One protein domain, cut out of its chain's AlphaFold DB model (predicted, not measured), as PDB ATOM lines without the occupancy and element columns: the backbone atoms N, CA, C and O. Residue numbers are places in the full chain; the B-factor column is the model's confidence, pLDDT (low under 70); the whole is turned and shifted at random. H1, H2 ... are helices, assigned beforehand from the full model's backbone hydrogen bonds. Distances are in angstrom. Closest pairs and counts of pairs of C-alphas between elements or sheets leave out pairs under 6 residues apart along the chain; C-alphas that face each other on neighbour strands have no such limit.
ATOM      1  N   SER A 166      26.774  -4.693 116.084       69.50
ATOM      2  CA  SER A 166      26.046  -3.421 116.044       69.50
ATOM      3  C   SER A 166      24.755  -3.431 116.877       69.50
ATOM      4  O   SER A 166      24.442  -2.429 117.516       69.50
ATOM      5  N   THR A 167      24.029  -4.549 116.920       77.50
ATOM      6  CA  THR A 167      22.830  -4.745 117.749       77.50
ATOM      7  C   THR A 167      23.202  -4.804 119.224       77.50
ATOM      8  O   THR A 167      22.590  -4.122 120.045       77.50
ATOM      9  N   LEU A 168      24.270  -5.528 119.561       77.94
ATOM     10  CA  LEU A 168      24.770  -5.597 120.935       77.94
ATOM     11  C   LEU A 168      25.257  -4.232 121.436       77.94
ATOM     12  O   LEU A 168      25.089  -3.896 122.607       77.94
ATOM     13  N   ALA A 169      25.824  -3.405 120.554       76.94
ATOM     14  CA  ALA A 169      26.215  -2.043 120.911       76.94
ATOM     15  C   ALA A 169      25.010  -1.177 121.321       76.94
ATOM     16  O   ALA A 169      25.126  -0.349 122.224       76.94
ATOM     17  N   ASN A 170      23.837  -1.406 120.721       77.50
ATOM     18  CA  ASN A 170      22.604  -0.744 121.140       77.50
ATOM     19  C   ASN A 170      22.134  -1.239 122.516       77.50
ATOM     20  O   ASN A 170      21.657  -0.437 123.315       77.50
ATOM     21  N   LEU A 171      22.320  -2.522 122.848       81.44
ATOM     22  CA  LEU A 171      22.010  -3.023 124.194       81.44
ATOM     23  C   LEU A 171      22.817  -2.294 125.271       81.44
ATOM     24  O   LEU A 171      22.256  -1.950 126.305       81.44
ATOM     25  N   TRP A 172      24.091  -2.001 125.013       85.56
ATOM     26  CA  TRP A 172      24.920  -1.209 125.926       85.56
ATOM     27  C   TRP A 172      24.411   0.234 126.092       85.56
ATOM     28  O   TRP A 172      24.380   0.770 127.202       85.56
ATOM     29  N   LEU A 173      23.977   0.849 124.987       77.19
ATOM     30  CA  LEU A 173      23.430   2.208 124.961       77.19
ATOM     31  C   LEU A 173      22.144   2.348 125.782       77.19
ATOM     32  O   LEU A 173      21.983   3.334 126.499       77.19
ATOM     33  N   PHE A 174      21.240   1.374 125.678       80.44
ATOM     34  CA  PHE A 174      19.923   1.433 126.318       80.44
ATOM     35  C   PHE A 174      19.874   0.796 127.714       80.44
ATOM     36  O   PHE A 174      18.876   0.965 128.408       80.44
ATOM     37  N   ASN A 175      20.940   0.115 128.154       81.50
ATOM     38  CA  ASN A 175      21.009  -0.518 129.472       81.50
ATOM     39  C   ASN A 175      22.214   0.002 130.275       81.50
ATOM     40  O   ASN A 175      23.327  -0.520 130.153       81.50
ATOM     41  N   PRO A 176      22.019   1.026 131.126       76.19
ATOM     42  CA  PRO A 176      23.098   1.604 131.923       76.19
ATOM     43  C   PRO A 176      23.671   0.663 132.990       76.19
ATOM     44  O   PRO A 176      24.775   0.898 133.469       76.19
ATOM     45  N   GLU A 177      22.947  -0.400 133.340       79.50
ATOM     46  CA  GLU A 177      23.360  -1.376 134.354       79.50
ATOM     47  C   GLU A 177      24.262  -2.492 133.805       79.50
ATOM     48  O   GLU A 177      24.930  -3.172 134.581       79.50
ATOM     49  N   MET A 178      24.315  -2.680 132.482       82.94
ATOM     50  CA  MET A 178      25.143  -3.713 131.854       82.94
ATOM     51  C   MET A 178      26.438  -3.118 131.309       82.94
ATOM     52  O   MET A 178      26.405  -2.274 130.415       82.94
ATOM     53  N   ASP A 179      27.581  -3.576 131.811       88.62
ATOM     54  CA  ASP A 179      28.883  -3.205 131.254       88.62
ATOM     55  C   ASP A 179      29.240  -4.037 130.002       88.62
ATOM     56  O   ASP A 179      28.641  -5.079 129.710       88.62
ATOM     57  N   ILE A 180      30.224  -3.568 129.229       87.94
ATOM     58  CA  ILE A 180      30.708  -4.239 128.010       87.94
ATOM     59  C   ILE A 180      31.109  -5.696 128.278       87.94
ATOM     60  O   ILE A 180      30.865  -6.555 127.431       87.94
ATOM     61  N   VAL A 181      31.721  -5.982 129.430       87.00
ATOM     62  CA  VAL A 181      32.206  -7.327 129.785       87.00
ATOM     63  C   VAL A 181      31.046  -8.273 130.082       87.00
ATOM     64  O   VAL A 181      31.061  -9.417 129.640       87.00
ATOM     65  N   THR A 182      30.008  -7.788 130.757       86.12
ATOM     66  CA  THR A 182      28.785  -8.537 131.049       86.12
ATOM     67  C   THR A 182      28.068  -8.888 129.755       86.12
ATOM     68  O   THR A 182      27.760 -10.055 129.526       86.12
ATOM     69  N   ILE A 183      27.875  -7.916 128.855       84.94
ATOM     70  CA  ILE A 183      27.243  -8.170 127.548       84.94
ATOM     71  C   ILE A 183      28.093  -9.156 126.737       84.94
ATOM     72  O   ILE A 183      27.585 -10.127 126.185       84.94
ATOM     73  N   SER A 184      29.408  -8.961 126.718       84.44
ATOM     74  CA  SER A 184      30.356  -9.881 126.089       84.44
ATOM     75  C   SER A 184      30.216 -11.318 126.611       84.44
ATOM     76  O   SER A 184      30.135 -12.244 125.805       84.44
ATOM     77  N   SER A 185      30.124 -11.507 127.929       83.06
ATOM     78  CA  SER A 185      29.985 -12.824 128.554       83.06
ATOM     79  C   SER A 185      28.635 -13.481 128.270       83.06
ATOM     80  O   SER A 185      28.585 -14.697 128.110       83.06
ATOM     81  N   VAL A 186      27.547 -12.706 128.227       82.44
ATOM     82  CA  VAL A 186      26.191 -13.225 127.982       82.44
ATOM     83  C   VAL A 186      26.029 -13.689 126.535       82.44
ATOM     84  O   VAL A 186      25.444 -14.740 126.291       82.44
ATOM     85  N   TYR A 187      26.564 -12.923 125.583       81.44
ATOM     86  CA  TYR A 187      26.394 -13.174 124.146       81.44
ATOM     87  C   TYR A 187      27.598 -13.881 123.500       81.44
ATOM     88  O   TYR A 187      27.590 -14.152 122.304       81.44
ATOM     89  N   GLY A 188      28.638 -14.198 124.276       79.62
ATOM     90  CA  GLY A 188      29.780 -14.996 123.823       79.62
ATOM     91  C   GLY A 188      30.763 -14.269 122.901       79.62
ATOM     92  O   GLY A 188      31.477 -14.922 122.147       79.62
ATOM     93  N   HIS A 189      30.846 -12.939 122.950       79.88
ATOM     94  CA  HIS A 189      31.776 -12.163 122.118       79.88
ATOM     95  C   HIS A 189      33.005 -11.703 122.904       79.88
ATOM     96  O   HIS A 189      32.853 -11.383 124.075       79.88
ATOM     97  N   PRO A 190      34.204 -11.564 122.305       83.50
ATOM     98  CA  PRO A 190      35.363 -11.002 123.003       83.50
ATOM     99  C   PRO A 190      35.100  -9.563 123.501       83.50
ATOM    100  O   PRO A 190      34.663  -8.724 122.699       83.50
ATOM    101  N   PRO A 191      35.369  -9.242 124.785       87.12
ATOM    102  CA  PRO A 191      35.079  -7.926 125.357       87.12
ATOM    103  C   PRO A 191      35.715  -6.763 124.589       87.12
ATOM    104  O   PRO A 191      35.106  -5.705 124.426       87.12
ATOM    105  N   PHE A 192      36.934  -6.943 124.080       84.62
ATOM    106  CA  PHE A 192      37.672  -5.914 123.352       84.62
ATOM    107  C   PHE A 192      37.067  -5.646 121.966       84.62
ATOM    108  O   PHE A 192      36.963  -4.495 121.534       84.62
ATOM    109  N   SER A 193      36.592  -6.691 121.286       84.00
ATOM    110  CA  SER A 193      35.832  -6.562 120.033       84.00
ATOM    111  C   SER A 193      34.477  -5.896 120.260       84.00
ATOM    112  O   SER A 193      34.062  -5.048 119.468       84.00
ATOM    113  N   MET A 194      33.816  -6.230 121.369       86.50
ATOM    114  CA  MET A 194      32.554  -5.618 121.769       86.50
ATOM    115  C   MET A 194      32.724  -4.117 122.045       86.50
ATOM    116  O   MET A 194      31.994  -3.297 121.489       86.50
ATOM    117  N   ALA A 195      33.765  -3.736 122.790       88.50
ATOM    118  CA  ALA A 195      34.133  -2.340 123.022       88.50
ATOM    119  C   ALA A 195      34.368  -1.560 121.718       88.50
ATOM    120  O   ALA A 195      33.893  -0.433 121.555       88.50
ATOM    121  N   ARG A 196      35.066  -2.174 120.755       87.50
ATOM    122  CA  ARG A 196      35.274  -1.589 119.427       87.50
ATOM    123  C   ARG A 196      33.952  -1.356 118.696       87.50
ATOM    124  O   ARG A 196      33.797  -0.311 118.069       87.50
ATOM    125  N   SER A 197      33.021  -2.306 118.770       85.50
ATOM    126  CA  SER A 197      31.701  -2.176 118.147       85.50
ATOM    127  C   SER A 197      30.878  -1.053 118.774       85.50
ATOM    128  O   SER A 197      30.324  -0.228 118.053       85.50
ATOM    129  N   VAL A 198      30.877  -0.953 120.108       86.25
ATOM    130  CA  VAL A 198      30.227   0.150 120.833       86.25
ATOM    131  C   VAL A 198      30.758   1.497 120.346       86.25
ATOM    132  O   VAL A 198      29.973   2.367 119.982       86.25
ATOM    133  N   LEU A 199      32.080   1.656 120.229       85.75
ATOM    134  CA  LEU A 199      32.686   2.878 119.689       85.75
ATOM    135  C   LEU A 199      32.269   3.171 118.242       85.75
ATOM    136  O   LEU A 199      32.042   4.329 117.902       85.75
ATOM    137  N   MET A 200      32.164   2.147 117.392       84.06
ATOM    138  CA  MET A 200      31.716   2.312 116.005       84.06
ATOM    139  C   MET A 200      30.253   2.762 115.915       84.06
ATOM    140  O   MET A 200      29.935   3.586 115.060       84.06
ATOM    141  N   SER A 201      29.384   2.259 116.796       83.19
ATOM    142  CA  SER A 201      27.975   2.665 116.861       83.19
ATOM    143  C   SER A 201      27.795   4.063 117.455       83.19
ATOM    144  O   SER A 201      26.967   4.831 116.974       83.19
ATOM    145  N   LEU A 202      28.589   4.412 118.471       80.81
ATOM    146  CA  LEU A 202      28.570   5.728 119.117       80.81
ATOM    147  C   LEU A 202      29.135   6.836 118.232       80.81
ATOM    148  O   LEU A 202      28.624   7.955 118.227       80.81
ATOM    149  N   PHE A 203      30.187   6.519 117.475       82.00
ATOM    150  CA  PHE A 203      30.913   7.482 116.660       82.00
ATOM    151  C   PHE A 203      31.035   7.018 115.201       82.00
ATOM    152  O   PHE A 203      32.139   6.723 114.736       82.00
ATOM    153  N   PRO A 204      29.937   7.014 114.418       80.12
ATOM    154  CA  PRO A 204      29.971   6.576 113.019       80.12
ATOM    155  C   PRO A 204      30.906   7.407 112.126       80.12
ATOM    156  O   PRO A 204      31.368   6.937 111.088       80.12
ATOM    157  N   SER A 205      31.199   8.653 112.518       80.69
ATOM    158  CA  SER A 205      32.130   9.545 111.815       80.69
ATOM    159  C   SER A 205      33.607   9.224 112.082       80.69
ATOM    160  O   SER A 205      34.493   9.766 111.414       80.69
ATOM    161  N   TRP A 206      33.909   8.363 113.059       82.81
ATOM    162  CA  TRP A 206      35.281   7.991 113.376       82.81
ATOM    163  C   TRP A 206      35.809   6.945 112.401       82.81
ATOM    164  O   TRP A 206      35.184   5.930 112.106       82.81
ATOM    165  N   ASN A 207      37.033   7.168 111.927       84.81
ATOM    166  CA  ASN A 207      37.748   6.170 111.144       84.81
ATOM    167  C   ASN A 207      38.416   5.120 112.057       84.81
ATOM    168  O   ASN A 207      38.606   5.326 113.259       84.81
ATOM    169  N   SER A 208      38.846   4.001 111.465       78.44
ATOM    170  CA  SER A 208      39.504   2.901 112.190       78.44
ATOM    171  C   SER A 208      40.736   3.324 112.992       78.44
ATOM    172  O   SER A 208      41.045   2.665 113.985       78.44
ATOM    173  N   LYS A 209      41.435   4.388 112.566       80.81
ATOM    174  CA  LYS A 209      42.601   4.929 113.270       80.81
ATOM    175  C   LYS A 209      42.167   5.637 114.556       80.81
ATOM    176  O   LYS A 209      42.634   5.243 115.610       80.81
ATOM    177  N   LYS A 210      41.196   6.556 114.495       82.19
ATOM    178  CA  LYS A 210      40.647   7.250 115.676       82.19
ATOM    179  C   LYS A 210      40.097   6.281 116.722       82.19
ATOM    180  O   LYS A 210      40.419   6.409 117.895       82.19
ATOM    181  N   ILE A 211      39.335   5.268 116.293       82.38
ATOM    182  CA  ILE A 211      38.812   4.228 117.200       82.38
ATOM    183  C   ILE A 211      39.959   3.476 117.875       82.38
ATOM    184  O   ILE A 211      39.929   3.256 119.081       82.38
ATOM    185  N   ARG A 212      40.979   3.077 117.105       82.00
ATOM    186  CA  ARG A 212      42.154   2.390 117.649       82.00
ATOM    187  C   ARG A 212      42.919   3.284 118.618       82.00
ATOM    188  O   ARG A 212      43.287   2.804 119.677       82.00
ATOM    189  N   ASP A 213      43.135   4.548 118.276       80.62
ATOM    190  CA  ASP A 213      43.868   5.500 119.108       80.62
ATOM    191  C   ASP A 213      43.115   5.765 120.419       80.62
ATOM    192  O   ASP A 213      43.731   5.749 121.477       80.62
ATOM    193  N   PHE A 214      41.784   5.892 120.385       83.56
ATOM    194  CA  PHE A 214      40.958   6.011 121.591       83.56
ATOM    195  C   PHE A 214      40.994   4.740 122.442       83.56
ATOM    196  O   PHE A 214      41.262   4.797 123.644       83.56
ATOM    197  N   MET A 215      40.794   3.574 121.812       82.38
ATOM    198  CA  MET A 215      40.947   2.300 122.503       82.38
ATOM    199  C   MET A 215      42.353   2.159 123.063       82.38
ATOM    200  O   MET A 215      42.481   1.677 124.165       82.38
ATOM    201  N   ASN A 216      43.412   2.611 122.400       76.38
ATOM    202  CA  ASN A 216      44.777   2.497 122.908       76.38
ATOM    203  C   ASN A 216      45.131   3.576 123.940       76.38
ATOM    204  O   ASN A 216      45.961   3.325 124.801       76.38
ATOM    205  N   ARG A 217      44.482   4.744 123.931       72.06
ATOM    206  CA  ARG A 217      44.704   5.818 124.915       72.06
ATOM    207  C   ARG A 217      44.350   5.383 126.331       72.06
ATOM    208  O   ARG A 217      44.991   5.801 127.283       72.06
ATOM    209  N   THR A 218      43.363   4.506 126.479       61.00
ATOM    210  CA  THR A 218      43.037   3.919 127.783       61.00
ATOM    211  C   THR A 218      44.042   2.835 128.216       61.00
ATOM    212  O   THR A 218      43.808   2.173 129.218       61.00
ATOM    213  N   ILE A 219      45.127   2.599 127.454       57.41
ATOM    214  CA  ILE A 219      46.321   1.846 127.877       57.41
ATOM    215  C   ILE A 219      47.244   2.858 128.563       57.41
ATOM    216  O   ILE A 219      48.117   3.433 127.923       57.41
ATOM    217  N   CYS A 220      47.039   3.102 129.850       49.47
ATOM    218  CA  CYS A 220      48.109   3.642 130.677       49.47
ATOM    219  C   CYS A 220      48.247   2.719 131.879       49.47
ATOM    220  O   CYS A 220      47.367   2.686 132.740       49.47
ATOM    221  N   ASP A 221      49.350   1.972 131.884       45.03
ATOM    222  CA  ASP A 221      50.013   1.591 133.122       45.03
ATOM    223  C   ASP A 221      50.350   2.895 133.876       45.03
ATOM    224  O   ASP A 221      50.509   3.957 133.264       45.03
ATOM    225  N   TYR A 242      28.942  15.564 124.090       55.00
ATOM    226  CA  TYR A 242      28.626  14.220 124.576       55.00
ATOM    227  C   TYR A 242      28.710  14.193 126.104       55.00
ATOM    228  O   TYR A 242      29.682  14.691 126.666       55.00
ATOM    229  N   ASP A 243      27.692  13.640 126.770       66.31
ATOM    230  CA  ASP A 243      27.602  13.611 128.234       66.31
ATOM    231  C   ASP A 243      28.892  13.019 128.832       66.31
ATOM    232  O   ASP A 243      29.234  11.854 128.597       66.31
ATOM    233  N   ASP A 244      29.621  13.841 129.593       70.06
ATOM    234  CA  ASP A 244      30.867  13.496 130.289       70.06
ATOM    235  C   ASP A 244      30.728  12.182 131.080       70.06
ATOM    236  O   ASP A 244      31.668  11.386 131.179       70.06
ATOM    237  N   ARG A 245      29.512  11.881 131.554       71.62
ATOM    238  CA  ARG A 245      29.174  10.614 132.213       71.62
ATOM    239  C   ARG A 245      29.340   9.403 131.299       71.62
ATOM    240  O   ARG A 245      29.927   8.404 131.718       71.62
ATOM    241  N   VAL A 246      28.858   9.472 130.057       76.19
ATOM    242  CA  VAL A 246      28.941   8.356 129.102       76.19
ATOM    243  C   VAL A 246      30.384   8.148 128.659       76.19
ATOM    244  O   VAL A 246      30.840   7.007 128.590       76.19
ATOM    245  N   ARG A 247      31.140   9.233 128.450       76.50
ATOM    246  CA  ARG A 247      32.575   9.155 128.142       76.50
ATOM    247  C   ARG A 247      33.351   8.461 129.264       76.50
ATOM    248  O   ARG A 247      34.082   7.508 128.996       76.50
ATOM    249  N   LYS A 248      33.159   8.884 130.517       80.94
ATOM    250  CA  LYS A 248      33.828   8.287 131.688       80.94
ATOM    251  C   LYS A 248      33.468   6.815 131.882       80.94
ATOM    252  O   LYS A 248      34.353   6.004 132.164       80.94
ATOM    253  N   ARG A 249      32.192   6.457 131.699       85.44
ATOM    254  CA  ARG A 249      31.735   5.059 131.720       85.44
ATOM    255  C   ARG A 249      32.453   4.241 130.649       85.44
ATOM    256  O   ARG A 249      33.053   3.218 130.963       85.44
ATOM    257  N   LEU A 250      32.453   4.726 129.410       85.69
ATOM    258  CA  LEU A 250      33.068   4.041 128.280       85.69
ATOM    259  C   LEU A 250      34.576   3.844 128.476       85.69
ATOM    260  O   LEU A 250      35.088   2.754 128.243       85.69
ATOM    261  N   GLU A 251      35.298   4.858 128.957       84.62
ATOM    262  CA  GLU A 251      36.729   4.733 129.253       84.62
ATOM    263  C   GLU A 251      37.008   3.674 130.331       84.62
ATOM    264  O   GLU A 251      37.926   2.864 130.168       84.62
ATOM    265  N   LYS A 252      36.207   3.641 131.405       87.12
ATOM    266  CA  LYS A 252      36.310   2.625 132.464       87.12
ATOM    267  C   LYS A 252      36.063   1.221 131.912       87.12
ATOM    268  O   LYS A 252      36.861   0.318 132.153       87.12
ATOM    269  N   GLU A 253      34.991   1.042 131.151       89.94
ATOM    270  CA  GLU A 253      34.605  -0.268 130.630       89.94
ATOM    271  C   GLU A 253      35.545  -0.768 129.530       89.94
ATOM    272  O   GLU A 253      35.826  -1.961 129.470       89.94
ATOM    273  N   ILE A 254      36.127   0.117 128.713       88.38
ATOM    274  CA  ILE A 254      37.183  -0.264 127.761       88.38
ATOM    275  C   ILE A 254      38.429  -0.761 128.503       88.38
ATOM    276  O   ILE A 254      39.049  -1.731 128.064       88.38
ATOM    277  N   ARG A 255      38.819  -0.125 129.620       86.38
ATOM    278  CA  ARG A 255      39.936  -0.620 130.451       86.38
ATOM    279  C   ARG A 255      39.642  -2.019 130.984       86.38
ATOM    280  O   ARG A 255      40.493  -2.896 130.862       86.38
ATOM    281  N   GLN A 256      38.434  -2.235 131.499       86.75
ATOM    282  CA  GLN A 256      37.997  -3.537 131.998       86.75
ATOM    283  C   GLN A 256      38.006  -4.585 130.880       86.75
ATOM    284  O   GLN A 256      38.691  -5.596 131.011       86.75
ATOM    285  N   ALA A 257      37.372  -4.286 129.742       86.56
ATOM    286  CA  ALA A 257      37.321  -5.154 128.571       86.56
ATOM    287  C   ALA A 257      38.714  -5.568 128.090       86.56
ATOM    288  O   ALA A 257      38.941  -6.733 127.795       86.56
ATOM    289  N   LYS A 258      39.688  -4.655 128.063       82.00
ATOM    290  CA  LYS A 258      41.074  -5.004 127.714       82.00
ATOM    291  C   LYS A 258      41.736  -5.956 128.694       82.00
ATOM    292  O   LYS A 258      42.502  -6.812 128.265       82.00
ATOM    293  N   SER A 259      41.525  -5.731 129.991       80.25
ATOM    294  CA  SER A 259      42.133  -6.551 131.039       80.25
ATOM    295  C   SER A 259      41.523  -7.951 131.092       80.25
ATOM    296  O   SER A 259      42.226  -8.901 131.422       80.25
ATOM    297  N   SER A 260      40.246  -8.076 130.722       80.56
ATOM    298  CA  SER A 260      39.492  -9.325 130.771       80.56
ATOM    299  C   SER A 260      39.444 -10.081 129.444       80.56
ATOM    300  O   SER A 260      39.016 -11.227 129.446       80.56
ATOM    301  N   ASP A 261      39.812  -9.469 128.310       77.94
ATOM    302  CA  ASP A 261      39.723 -10.120 126.999       77.94
ATOM    303  C   ASP A 261      40.808 -11.203 126.839       77.94
ATOM    304  O   ASP A 261      42.002 -10.876 126.799       77.94
ATOM    305  N   PRO A 262      40.419 -12.487 126.711       73.38
ATOM    306  CA  PRO A 262      41.378 -13.577 126.642       73.38
ATOM    307  C   PRO A 262      41.914 -13.848 125.227       73.38
ATOM    308  O   PRO A 262      42.815 -14.672 125.091       73.38
TER     309      PRO A 262
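AT A GLANCE: This is residues 166 to 221 and 242 to 262 of the 434 residues of the protein "CDAN1-interacting nuclease 1" of Corethron hystrix (UniProt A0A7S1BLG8). Two helices, H3 and H5, run side by side in opposite directions as the core, with H1 crossing H3 on one side and H4 on the opposite side of H3. H2 packs on both core helices near the end where H3 begins and H5 ends. The printed part has 77 residues with five named helices, H1 to H5 in chain order, and no named strand; its class is all helix, its helix packing mostly crossed. It is compact, with a radius of gyration of the C-alphas of 11.5 A, and rounded, spanning 28 by 26 by 22 A.

IN THESE COORDINATES: H1, residues 166 to 174, begins with C-alpha 166 at (26.046, -3.421, 116.044) and is 12.9 A long. H2, residues 180 to 187, measures 10.6 A, and H3, residues 191 to 202, 16.4 A. H4, residues 208 to 217, measures 14.1 A. H5, residues 244 to 260, is the longest at 24.4 A and ends with C-alpha 260 at (39.492, -9.325, 130.771).

HOW THE PARTS SIT: H3 is the hub. It touches H1 about perpendicular at 78 degrees, the closest C-alphas being those of Ala 169 and Val 198, 4.6 A apart. With residues 191 to 195 alone it touches H5 at a shallow tilt of 25 degrees, opposite ways; the closest C-alphas, of Pro 191 and Ala 257, are 4.8 A apart. H2 touches H5 at a steep tilt of 60 degrees, with C-alphas 181 and 257 closest at 5.7 A. H4 touches H3, C-alphas 199 and 211 being closest at 6.7 A, and is apart from H1 and H2. In the five helices every O i to N i+4 pair is within hydrogen-bond range.

THE WHOLE: The farthest C-alphas, of Thr 167 and Asp 221, are 31.9 A apart. Residues 222 to 241 are not printed; C-alphas 221 and 242 stand 26.3 A apart across this cut. The links printed whole are tight. Mean pLDDT of the printed part is 79.9; residues 166, 218 to 221 and 242 to 243 are under 70.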